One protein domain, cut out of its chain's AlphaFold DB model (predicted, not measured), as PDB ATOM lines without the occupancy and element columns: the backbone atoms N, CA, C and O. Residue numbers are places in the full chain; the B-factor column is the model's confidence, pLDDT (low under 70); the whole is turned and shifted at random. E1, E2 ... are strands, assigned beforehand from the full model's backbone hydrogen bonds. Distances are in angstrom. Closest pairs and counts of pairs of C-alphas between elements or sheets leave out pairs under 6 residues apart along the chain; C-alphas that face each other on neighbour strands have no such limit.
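AT A GLANCE: This is residues 3 to 86 of the 149 residues of an uncharacterized protein of Bacteroidetes bacterium (UniProt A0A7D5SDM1). A small, elongated sandwich: a three-stranded sheet, E3, E4 and E5, lies face to face with the two-stranded hairpin E1 and E2, the strands of the two layers crossing at 28 degrees. A long stretch with no named element, residues 21 to 55, leads from the hairpin to the larger sheet, and on its way two short pairings tie it to E2. The printed part has 84 residues, with no named helix and five named strands, E1 to E5 in order along the chain; the class is all strand, though 35 of the 84 residues, under half, are in named elements. The larger sheet has the order E3, E4, E5, and both sheets are antiparallel. The whole is compact, with a radius of gyration of the C-alphas of 13.6 A, and spans 42 by 24 by 18 A.

IN THESE COORDINATES: In the larger sheet, E3 is residues 56 to 60, E4 is residues 63 to 70 and measures 22.4 A, and E5 is residues 78 to 85 and measures 23.4 A, ending with C-alpha 85 at (144.678, 145.166, 147.552). In the smaller sheet, E1 is residues 3 to 8, 15.6 A long, beginning with C-alpha 3 at (140.086, 155.791, 138.838). E2, residues 13 to 20, measures 22.8 A and begins with C-alpha 13 at (120.865, 155.215, 142.350).

HOW THE PARTS SIT: E3, E4 and E5 form a meander, each strand the antiparallel neighbour of the one before; E4 is the inner strand, and E3 and E5 are edge strands. The hairpin of E3 and E4 has N 58 and O 65 at 2.9 A. The hairpin of E4 and E5 has N 66 and O 82 at 2.9 A and N 78 and O 70 at 2.8 A, within hydrogen-bond range. E1 and E2, also an antiparallel hairpin, have N 5 and O 17 at 2.9 A. Between the sheets, the closest C-alphas of E1 and E3 are those of Gly 4 and Ser 57, 6.2 A apart, and those of E2 and E4 are Tyr 16 and Trp 68, 7.6 A apart. E5 is apart from E1 and E2. E2 and E3 are only just apart, with their closest C-alphas at 8.1 A. Residues 32 to 33 and 39 to 40 pair antiparallel with residues 17 to 18 and 13 to 14 of E2.

THE WHOLE: The two C-alphas farthest apart, those of Asp 23 and Thr 44, are 42.1 A apart. The printed part has no cut. The link from E2 to E3, 35 residues, is long; E1 to E2 and E3 to E4 are tight, and E4 to E5 is short. The mean pLDDT of the printed part is 89.1, and no printed residue is under 70.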
ATOM      1  N   ILE A   3     141.181 154.824 138.904       91.88
ATOM      2  CA  ILE A   3     140.086 155.791 138.838       91.88
ATOM      3  C   ILE A   3     138.951 155.305 139.729       91.88
ATOM      4  O   ILE A   3     138.627 154.118 139.732       91.88
ATOM      5  N   GLY A   4     138.374 156.224 140.497       91.88
ATOM      6  CA  GLY A   4     137.152 156.010 141.261       91.88
ATOM      7  C   GLY A   4     136.001 156.771 140.617       91.88
ATOM      8  O   GLY A   4     136.229 157.835 140.044       91.88
ATOM      9  N   ALA A   5     134.786 156.232 140.668       91.50
ATOM     10  CA  ALA A   5     133.611 156.917 140.138       91.50
ATOM     11  C   ALA A   5     132.301 156.402 140.744       91.50
ATOM     12  O   ALA A   5     132.185 155.242 141.152       91.50
ATOM     13  N   TYR A   6     131.289 157.269 140.709       89.38
ATOM     14  CA  TYR A   6     129.888 156.880 140.821       89.38
ATOM     15  C   TYR A   6     129.329 156.528 139.447       89.38
ATOM     16  O   TYR A   6     129.487 157.286 138.491       89.38
ATOM     17  N   VAL A   7     128.635 155.397 139.367       86.25
ATOM     18  CA  VAL A   7     127.854 155.006 138.192       86.25
ATOM     19  C   VAL A   7     126.382 155.221 138.520       86.25
ATOM     20  O   VAL A   7     125.730 154.350 139.092       86.25
ATOM     21  N   ILE A   8     125.887 156.420 138.205       89.38
ATOM     22  CA  ILE A   8     124.510 156.828 138.497       89.38
ATOM     23  C   ILE A   8     123.583 156.289 137.406       89.38
ATOM     24  O   ILE A   8     123.749 156.612 136.229       89.38
ATOM     25  N   ASP A   9     122.587 155.502 137.801       91.38
ATOM     26  CA  ASP A   9     121.575 154.977 136.891       91.38
ATOM     27  C   ASP A   9     120.452 155.992 136.578       91.38
ATOM     28  O   ASP A   9     120.435 157.145 137.036       91.38
ATOM     29  N   SER A  10     119.472 155.567 135.779       94.06
ATOM     30  CA  SER A  10     118.300 156.383 135.439       94.06
ATOM     31  C   SER A  10     117.426 156.735 136.651       94.06
ATOM     32  O   SER A  10     116.755 157.767 136.629       94.06
ATOM     33  N   SER A  11     117.477 155.933 137.717       91.75
ATOM     34  CA  SER A  11     116.761 156.135 138.983       91.75
ATOM     35  C   SER A  11     117.547 156.985 139.983       91.75
ATOM     36  O   SER A  11     117.112 157.149 141.123       91.75
ATOM     37  N   LYS A  12     118.699 157.537 139.575       92.00
ATOM     38  CA  LYS A  12     119.619 158.283 140.443       92.00
ATOM     39  C   LYS A  12     120.131 157.448 141.615       92.00
ATOM     40  O   LYS A  12     120.451 157.986 142.675       92.00
ATOM     41  N   VAL A  13     120.221 156.137 141.424       93.19
ATOM     42  CA  VAL A  13     120.865 155.215 142.350       93.19
ATOM     43  C   VAL A  13     122.276 154.941 141.849       93.19
ATOM     44  O   VAL A  13     122.508 154.811 140.650       93.19
ATOM     45  N   SER A  14     123.241 154.895 142.762       92.81
ATOM     46  CA  SER A  14     124.626 154.589 142.418       92.81
ATOM     47  C   SER A  14     125.317 153.788 143.498       92.81
ATOM     48  O   SER A  14     125.070 153.959 144.692       92.81
ATOM     49  N   ASP A  15     126.289 153.012 143.050       93.56
ATOM     50  CA  ASP A  15     127.376 152.493 143.864       93.56
ATOM     51  C   ASP A  15     128.678 153.245 143.553       93.56
ATOM     52  O   ASP A  15     128.782 153.920 142.523       93.56
ATOM     53  N   TYR A  16     129.654 153.137 144.455       93.12
ATOM     54  CA  TYR A  16     131.011 153.632 144.240       93.12
ATOM     55  C   TYR A  16     131.887 152.492 143.721       93.12
ATOM     56  O   TYR A  16     131.963 151.428 144.351       93.12
ATOM     57  N   TYR A  17     132.549 152.722 142.591       94.38
ATOM     58  CA  TYR A  17     133.411 151.756 141.918       94.38
ATOM     59  C   TYR A  17     134.829 152.286 141.782       94.38
ATOM     60  O   TYR A  17     135.049 153.495 141.717       94.38
ATOM     61  N   ILE A  18     135.777 151.360 141.657       93.94
ATOM     62  CA  ILE A  18     137.111 151.650 141.138       93.94
ATOM     63  C   ILE A  18     137.392 150.818 139.896       93.94
ATOM     64  O   ILE A  18     136.892 149.706 139.747       93.94
ATOM     65  N   MET A  19     138.239 151.351 139.028       93.25
ATOM     66  CA  MET A  19     138.880 150.611 137.951       93.25
ATOM     67  C   MET A  19     140.374 150.881 137.996       93.25
ATOM     68  O   MET A  19     140.819 151.995 138.292       93.25
ATOM     69  N   THR A  20     141.154 149.859 137.688       91.12
ATOM     70  CA  THR A  20     142.608 149.917 137.737       91.12
ATOM     71  C   THR A  20     143.185 149.681 136.352       91.12
ATOM     72  O   THR A  20     142.682 148.882 135.566       91.12
ATOM     73  N   SER A  21     144.227 150.438 136.039       87.38
ATOM     74  CA  SER A  21     145.003 150.300 134.815       87.38
ATOM     75  C   SER A  21     146.445 149.974 135.174       87.38
ATOM     76  O   SER A  21     147.055 150.633 136.030       87.38
ATOM     77  N   THR A  22     146.982 148.977 134.483       85.44
ATOM     78  CA  THR A  22     148.376 148.534 134.580       85.44
ATOM     79  C   THR A  22     149.234 149.008 133.406       85.44
ATOM     80  O   THR A  22     150.425 148.732 133.370       85.44
ATOM     81  N   ASP A  23     148.641 149.722 132.453       82.38
ATOM     82  CA  ASP A  23     149.257 150.186 131.209       82.38
ATOM     83  C   ASP A  23     149.112 151.706 131.053       82.38
ATOM     84  O   ASP A  23     148.802 152.234 129.987       82.38
ATOM     85  N   ASN A  24     149.348 152.425 132.152       79.56
ATOM     86  CA  ASN A  24     149.401 153.889 132.185       79.56
ATOM     87  C   ASN A  24     148.102 154.587 131.741       79.56
ATOM     88  O   ASN A  24     148.130 155.700 131.228       79.56
ATOM     89  N   GLY A  25     146.953 153.957 131.997       85.31
ATOM     90  CA  GLY A  25     145.628 154.515 131.733       85.31
ATOM     91  C   GLY A  25     145.084 154.233 130.337       85.31
ATOM     92  O   GLY A  25     144.054 154.806 129.994       85.31
ATOM     93  N   ILE A  26     145.746 153.378 129.547       85.06
ATOM     94  CA  ILE A  26     145.274 153.007 128.207       85.06
ATOM     95  C   ILE A  26     144.080 152.055 128.318       85.06
ATOM     96  O   ILE A  26     143.025 152.328 127.748       85.06
ATOM     97  N   ASN A  27     144.219 150.971 129.081       87.81
ATOM     98  CA  ASN A  27     143.151 150.022 129.353       87.81
ATOM     99  C   ASN A  27     142.866 149.953 130.851       87.81
ATOM    100  O   ASN A  27     143.762 149.992 131.695       87.81
ATOM    101  N   PHE A  28     141.589 149.799 131.180       91.56
ATOM    102  CA  PHE A  28     141.129 149.602 132.547       91.56
ATOM    103  C   PHE A  28     140.521 148.215 132.701       91.56
ATOM    104  O   PHE A  28     139.814 147.730 131.816       91.56
ATOM    105  N   GLY A  29     140.798 147.586 133.840       89.94
ATOM    106  CA  GLY A  29     140.136 146.356 134.243       89.94
ATOM    107  C   GLY A  29     138.635 146.550 134.468       89.94
ATOM    108  O   GLY A  29     138.100 147.660 134.417       89.94
ATOM    109  N   GLN A  30     137.951 145.443 134.754       92.06
ATOM    110  CA  GLN A  30     136.524 145.471 135.068       92.06
ATOM    111  C   GLN A  30     136.246 146.348 136.306       92.06
ATOM    112  O   GLN A  30     137.021 146.295 137.266       92.06
ATOM    113  N   PRO A  31     135.141 147.120 136.326       93.00
ATOM    114  CA  PRO A  31     134.753 147.899 137.496       93.00
ATOM    115  C   PRO A  31     134.586 147.028 138.743       93.00
ATOM    116  O   PRO A  31     133.788 146.090 138.766       93.00
ATOM    117  N   GLN A  32     135.290 147.381 139.814       92.62
ATOM    118  CA  GLN A  32     135.146 146.759 141.122       92.62
ATOM    119  C   GLN A  32     134.273 147.637 142.018       92.62
ATOM    120  O   GLN A  32     134.633 148.774 142.323       92.62
ATOM    121  N   LYS A  33     133.143 147.098 142.487       93.19
ATOM    122  CA  LYS A  33     132.288 147.771 143.474       93.19
ATOM    123  C   LYS A  33     132.998 147.850 144.826       93.19
ATOM    124  O   LYS A  33     133.455 146.837 145.351       93.19
ATOM    125  N   ILE A  34     133.054 149.051 145.393       93.50
ATOM    126  CA  ILE A  34     133.685 149.347 146.686       93.50
ATOM    127  C   ILE A  34     132.648 149.697 147.752       93.50
ATOM    128  O   ILE A  34     132.819 149.349 148.922       93.50
ATOM    129  N   SER A  35     131.553 150.361 147.376       91.56
ATOM    130  CA  SER A  35     130.457 150.604 148.310       91.56
ATOM    131  C   SER A  35     129.757 149.293 148.678       91.56
ATOM    132  O   SER A  35     129.389 148.496 147.826       91.56
ATOM    133  N   THR A  36     129.507 149.072 149.968       90.25
ATOM    134  CA  THR A  36     128.695 147.933 150.434       90.25
ATOM    135  C   THR A  36     127.195 148.149 150.241       90.25
ATOM    136  O   THR A  36     126.424 147.198 150.305       90.25
ATOM    137  N   GLN A  37     126.771 149.393 150.015       90.81
ATOM    138  CA  GLN A  37     125.379 149.770 149.797       90.81
ATOM    139  C   GLN A  37     125.303 150.875 148.753       90.81
ATOM    140  O   GLN A  37     126.243 151.664 148.615       90.81
ATOM    141  N   SER A  38     124.166 150.935 148.072       92.31
ATOM    142  CA  SER A  38     123.886 151.956 147.075       92.31
ATOM    143  C   SER A  38     123.327 153.216 147.718       92.31
ATOM    144  O   SER A  38     122.666 153.181 148.760       92.31
ATOM    145  N   THR A  39     123.561 154.338 147.055       92.62
ATOM    146  CA  THR A  39     122.989 155.627 147.415       92.62
ATOM    147  C   THR A  39     121.940 156.016 146.399       92.62
ATOM    148  O   THR A  39     122.225 156.072 145.209       92.62
ATOM    149  N   ASN A  40     120.738 156.322 146.879       92.38
ATOM    150  CA  ASN A  40     119.715 156.986 146.087       92.38
ATOM    151  C   ASN A  40     119.859 158.503 146.273       92.38
ATOM    152  O   ASN A  40     119.502 159.046 147.322       92.38
ATOM    153  N   PHE A  41     120.391 159.185 145.261       89.88
ATOM    154  CA  PHE A  41     120.579 160.636 145.272       89.88
ATOM    155  C   PHE A  41     119.249 161.405 145.263       89.88
ATOM    156  O   PHE A  41     119.205 162.547 145.709       89.88
ATOM    157  N   SER A  42     118.157 160.782 144.814       90.50
ATOM    158  CA  SER A  42     116.810 161.365 144.810       90.50
ATOM    159  C   SER A  42     116.008 161.094 146.086       90.50
ATOM    160  O   SER A  42     114.863 161.533 146.184       90.50
ATOM    161  N   ALA A  43     116.564 160.382 147.071       90.25
ATOM    162  CA  ALA A  43     115.875 160.155 148.338       90.25
ATOM    163  C   ALA A  43     115.587 161.485 149.058       90.25
ATOM    164  O   ALA A  43     116.445 162.363 149.112       90.25
ATOM    165  N   THR A  44     114.413 161.617 149.683       88.44
ATOM    166  CA  THR A  44     114.007 162.836 150.413       88.44
ATOM    167  C   THR A  44     115.019 163.251 151.485       88.44
ATOM    168  O   THR A  44     115.271 164.432 151.687       88.44
ATOM    169  N   SER A  45     115.655 162.280 152.136       88.12
ATOM    170  CA  SER A  45     116.735 162.484 153.113       88.12
ATOM    171  C   SER A  45     118.013 163.103 152.531       88.12
ATOM    172  O   SER A  45     118.817 163.665 153.276       88.12
ATOM    173  N   ASN A  46     118.187 163.018 151.213       89.31
ATOM    174  CA  ASN A  46     119.305 163.566 150.455       89.31
ATOM    175  C   ASN A  46     118.926 164.847 149.690       89.31
ATOM    176  O   ASN A  46     119.800 165.490 149.110       89.31
ATOM    177  N   ALA A  47     117.654 165.261 149.713       88.19
ATOM    178  CA  ALA A  47     117.199 166.468 149.035       88.19
ATOM    179  C   ALA A  47     117.942 167.715 149.552       88.19
ATOM    180  O   ALA A  47     118.032 167.958 150.758       88.19
ATOM    181  N   GLY A  48     118.498 168.502 148.627       86.19
ATOM    182  CA  GLY A  48     119.272 169.708 148.946       86.19
ATOM    183  C   GLY A  48     120.628 169.445 149.613       86.19
ATOM    184  O   GLY A  48     121.253 170.384 150.102       86.19
ATOM    185  N   LYS A  49     121.090 168.189 149.670       87.44
ATOM    186  CA  LYS A  49     122.430 167.829 150.146       87.44
ATOM    187  C   LYS A  49     123.376 167.698 148.957       87.44
ATOM    188  O   LYS A  49     122.998 167.168 147.918       87.44
ATOM    189  N   TRP A  50     124.612 168.151 149.137       84.19
ATOM    190  CA  TRP A  50     125.663 168.047 148.131       84.19
ATOM    191  C   TRP A  50     126.691 167.013 148.591       84.19
ATOM    192  O   TRP A  50     127.262 167.140 149.673       84.19
ATOM    193  N   PHE A  51     126.852 165.951 147.807       87.06
ATOM    194  CA  PHE A  51     127.833 164.887 148.001       87.06
ATOM    195  C   PHE A  51     128.021 164.124 146.682       87.06
ATOM    196  O   PHE A  51     127.268 164.326 145.730       87.06
ATOM    197  N   GLY A  52     128.993 163.215 146.635       81.56
ATOM    198  CA  GLY A  52     129.295 162.406 145.452       81.56
ATOM    199  C   GLY A  52     130.370 162.991 144.529       81.56
ATOM    200  O   GLY A  52     130.844 162.301 143.636       81.56
ATOM    201  N   ASP A  53     130.799 164.224 144.770       80.75
ATOM    202  CA  ASP A  53     131.902 164.937 144.112       80.75
ATOM    203  C   ASP A  53     133.241 164.786 144.852       80.75
ATOM    204  O   ASP A  53     134.311 164.841 144.247       80.75
ATOM    205  N   TYR A  54     133.190 164.534 146.159       83.12
ATOM    206  CA  TYR A  54     134.366 164.235 146.973       83.12
ATOM    207  C   TYR A  54     134.682 162.742 146.956       83.12
ATOM    208  O   TYR A  54     134.305 162.008 147.872       83.12
ATOM    209  N   TYR A  55     135.396 162.295 145.925       90.12
ATOM    210  CA  TYR A  55     136.004 160.969 145.892       90.12
ATOM    211  C   TYR A  55     137.451 161.021 145.407       90.12
ATOM    212  O   TYR A  55     137.831 161.874 144.607       90.12
ATOM    213  N   ASN A  56     138.283 160.117 145.917       90.25
ATOM    214  CA  ASN A  56     139.664 159.972 145.477       90.25
ATOM    215  C   ASN A  56     140.165 158.547 145.746       90.25
ATOM    216  O   ASN A  56     139.694 157.873 146.666       90.25
ATOM    217  N   SER A  57     141.151 158.122 144.965       90.56
ATOM    218  CA  SER A  57     141.865 156.864 145.140       90.56
ATOM    219  C   SER A  57     143.363 157.129 145.061       90.56
ATOM    220  O   SER A  57     143.866 157.604 144.045       90.56
ATOM    221  N   VAL A  58     144.090 156.795 146.125       89.31
ATOM    222  CA  VAL A  58     145.555 156.896 146.173       89.31
ATOM    223  C   VAL A  58     146.164 155.520 146.393       89.31
ATOM    224  O   VAL A  58     145.571 154.667 147.052       89.31
ATOM    225  N   ARG A  59     147.349 155.280 145.832       86.94
ATOM    226  CA  ARG A  59     148.027 153.982 145.906       86.94
ATOM    227  C   ARG A  59     149.312 154.082 146.723       86.94
ATOM    228  O   ARG A  59     150.072 155.026 146.543       86.94
ATOM    229  N   SER A  60     149.559 153.076 147.557       85.94
ATOM    230  CA  SER A  60     150.859 152.793 148.174       85.94
ATOM    231  C   SER A  60     151.132 151.303 148.013       85.94
ATOM    232  O   SER A  60     150.358 150.482 148.505       85.94
ATOM    233  N   ASP A  61     152.196 150.944 147.299       84.62
ATOM    234  CA  ASP A  61     152.545 149.557 146.973       84.62
ATOM    235  C   ASP A  61     151.371 148.776 146.345       84.62
ATOM    236  O   ASP A  61     150.835 149.133 145.287       84.62
ATOM    237  N   SER A  62     150.954 147.697 147.011       86.19
ATOM    238  CA  SER A  62     149.825 146.859 146.627       86.19
ATOM    239  C   SER A  62     148.497 147.311 147.230       86.19
ATOM    240  O   SER A  62     147.511 146.587 147.130       86.19
ATOM    241  N   LYS A  63     148.439 148.474 147.886       90.12
ATOM    242  CA  LYS A  63     147.236 148.991 148.546       90.12
ATOM    243  C   LYS A  63     146.685 150.199 147.813       90.12
ATOM    244  O   LYS A  63     147.424 151.105 147.433       90.12
ATOM    245  N   ILE A  64     145.367 150.226 147.668       92.00
ATOM    246  CA  ILE A  64     144.616 151.361 147.142       92.00
ATOM    247  C   ILE A  64     143.715 151.860 148.266       92.00
ATOM    248  O   ILE A  64     142.860 151.126 148.758       92.00
ATOM    249  N   TYR A  65     143.920 153.107 148.666       92.50
ATOM    250  CA  TYR A  65     143.127 153.808 149.663       92.50
ATOM    251  C   TYR A  65     142.090 154.648 148.940       92.50
ATOM    252  O   TYR A  65     142.438 155.492 148.115       92.50
ATOM    253  N   ASN A  66     140.823 154.419 149.254       93.44
ATOM    254  CA  ASN A  66     139.710 155.110 148.629       93.44
ATOM    255  C   ASN A  66     139.003 155.968 149.661       93.44
ATOM    256  O   ASN A  66     138.799 155.527 150.792       93.44
ATOM    257  N   ILE A  67     138.582 157.151 149.241       93.62
ATOM    258  CA  ILE A  67     137.666 158.010 149.979       93.62
ATOM    259  C   ILE A  67     136.506 158.375 149.059       93.62
ATOM    260  O   ILE A  67     136.723 158.620 147.875       93.62
ATOM    261  N   TRP A  68     135.285 158.387 149.582       93.12
ATOM    262  CA  TRP A  68     134.108 158.869 148.858       93.12
ATOM    263  C   TRP A  68     133.058 159.412 149.828       93.12
ATOM    264  O   TRP A  68     133.063 159.070 151.012       93.12
ATOM    265  N   SER A  69     132.148 160.250 149.333       91.69
ATOM    266  CA  SER A  69     131.023 160.777 150.108       91.69
ATOM    267  C   SER A  69     129.690 160.318 149.538       91.69
ATOM    268  O   SER A  69     129.443 160.497 148.345       91.69
ATOM    269  N   ASP A  70     128.819 159.731 150.360       91.19
ATOM    270  CA  ASP A  70     127.455 159.425 149.927       91.19
ATOM    271  C   ASP A  70     126.398 159.494 151.034       91.19
ATOM    272  O   ASP A  70     126.710 159.594 152.220       91.19
ATOM    273  N   GLY A  71     125.131 159.514 150.616       89.31
ATOM    274  CA  GLY A  71     123.947 159.657 151.464       89.31
ATOM    275  C   GLY A  71     123.205 158.345 151.712       89.31
ATOM    276  O   GLY A  71     121.971 158.343 151.818       89.31
ATOM    277  N   ARG A  72     123.909 157.205 151.747       88.38
ATOM    278  CA  ARG A  72     123.275 155.914 152.051       88.38
ATOM    279  C   ARG A  72     122.609 155.945 153.434       88.38
ATOM    280  O   ARG A  72     123.041 156.642 154.353       88.38
ATOM    281  N   ASN A  73     121.554 155.151 153.605       80.44
ATOM    282  CA  ASN A  73     120.785 155.029 154.854       80.44
ATOM    283  C   ASN A  73     120.001 156.269 155.298       80.44
ATOM    284  O   ASN A  73     119.630 156.351 156.463       80.44
ATOM    285  N   ALA A  74     119.734 157.229 154.409       75.06
ATOM    286  CA  ALA A  74     118.838 158.352 154.694       75.06
ATOM    287  C   ALA A  74     119.209 159.204 155.929       75.06
ATOM    288  O   ALA A  74     118.364 159.901 156.486       75.06
ATOM    289  N   THR A  75     120.479 159.177 156.337       78.56
ATOM    290  CA  THR A  75     121.002 159.925 157.498       78.56
ATOM    291  C   THR A  75     121.827 161.145 157.084       78.56
ATOM    292  O   THR A  75     122.555 161.709 157.897       78.56
ATOM    293  N   GLY A  76     121.700 161.560 155.822       76.69
ATOM    294  CA  GLY A  76     122.516 162.602 155.214       76.69
ATOM    295  C   GLY A  76     123.889 162.098 154.747       76.69
ATOM    296  O   GLY A  76     124.209 160.917 154.911       76.69
ATOM    297  N   PRO A  77     124.690 162.989 154.137       85.62
ATOM    298  CA  PRO A  77     125.979 162.635 153.564       85.62
ATOM    299  C   PRO A  77     126.995 162.233 154.633       85.62
ATOM    300  O   PRO A  77     127.144 162.902 155.656       85.62
ATOM    301  N   LYS A  78     127.732 161.158 154.360       89.75
ATOM    302  CA  LYS A  78     128.845 160.664 155.172       89.75
ATOM    303  C   LYS A  78     130.068 160.446 154.296       89.75
ATOM    304  O   LYS A  78     129.945 160.097 153.125       89.75
ATOM    305  N   MET A  79     131.244 160.625 154.891       91.38
ATOM    306  CA  MET A  79     132.512 160.231 154.285       91.38
ATOM    307  C   MET A  79     132.795 158.768 154.605       91.38
ATOM    308  O   MET A  79     132.624 158.323 155.742       91.38
ATOM    309  N   TYR A  80     133.274 158.039 153.611       91.75
ATOM    310  CA  TYR A  80     133.664 156.647 153.720       91.75
ATOM    311  C   TYR A  80     135.102 156.482 153.268       91.75
ATOM    312  O   TYR A  80     135.565 157.184 152.370       91.75
ATOM    313  N   VAL A  81     135.784 155.524 153.886       93.19
ATOM    314  CA  VAL A  81     137.130 155.114 153.504       93.19
ATOM    315  C   VAL A  81     137.178 153.607 153.311       93.19
ATOM    316  O   VAL A  81     136.493 152.859 154.012       93.19
ATOM    317  N   SER A  82     137.990 153.144 152.367       93.31
ATOM    318  CA  SER A  82     138.288 151.721 152.209       93.31
ATOM    319  C   SER A  82     139.724 151.495 151.774       93.31
ATOM    320  O   SER A  82     140.380 152.390 151.241       93.31
ATOM    321  N   VAL A  83     140.193 150.268 151.986       92.94
ATOM    322  CA  VAL A  83     141.482 149.798 151.484       92.94
ATOM    323  C   VAL A  83     141.242 148.537 150.671       92.94
ATOM    324  O   VAL A  83     140.701 147.559 151.187       92.94
ATOM    325  N   THR A  84     141.654 148.543 149.407       89.75
ATOM    326  CA  THR A  84     141.699 147.346 148.558       89.75
ATOM    327  C   THR A  84     143.141 146.948 148.272       89.75
ATOM    328  O   THR A  84     144.063 147.745 148.446       89.75
ATOM    329  N   SER A  85     143.351 145.681 147.903       87.62
ATOM    330  CA  SER A  85     144.678 145.166 147.552       87.62
ATOM    331  C   SER A  85     144.736 144.817 146.071       87.62
ATOM    332  O   SER A  85     143.874 144.090 145.588       87.62
ATOM    333  N   GLU A  86     145.760 145.299 145.376       81.00
ATOM    334  CA  GLU A  86     146.054 144.989 143.981       81.00
ATOM    335  C   GLU A  86     147.568 144.830 143.801       81.00
ATOM    336  O   GLU A  86     148.345 145.729 144.125       81.00
TER     337      GLU A  86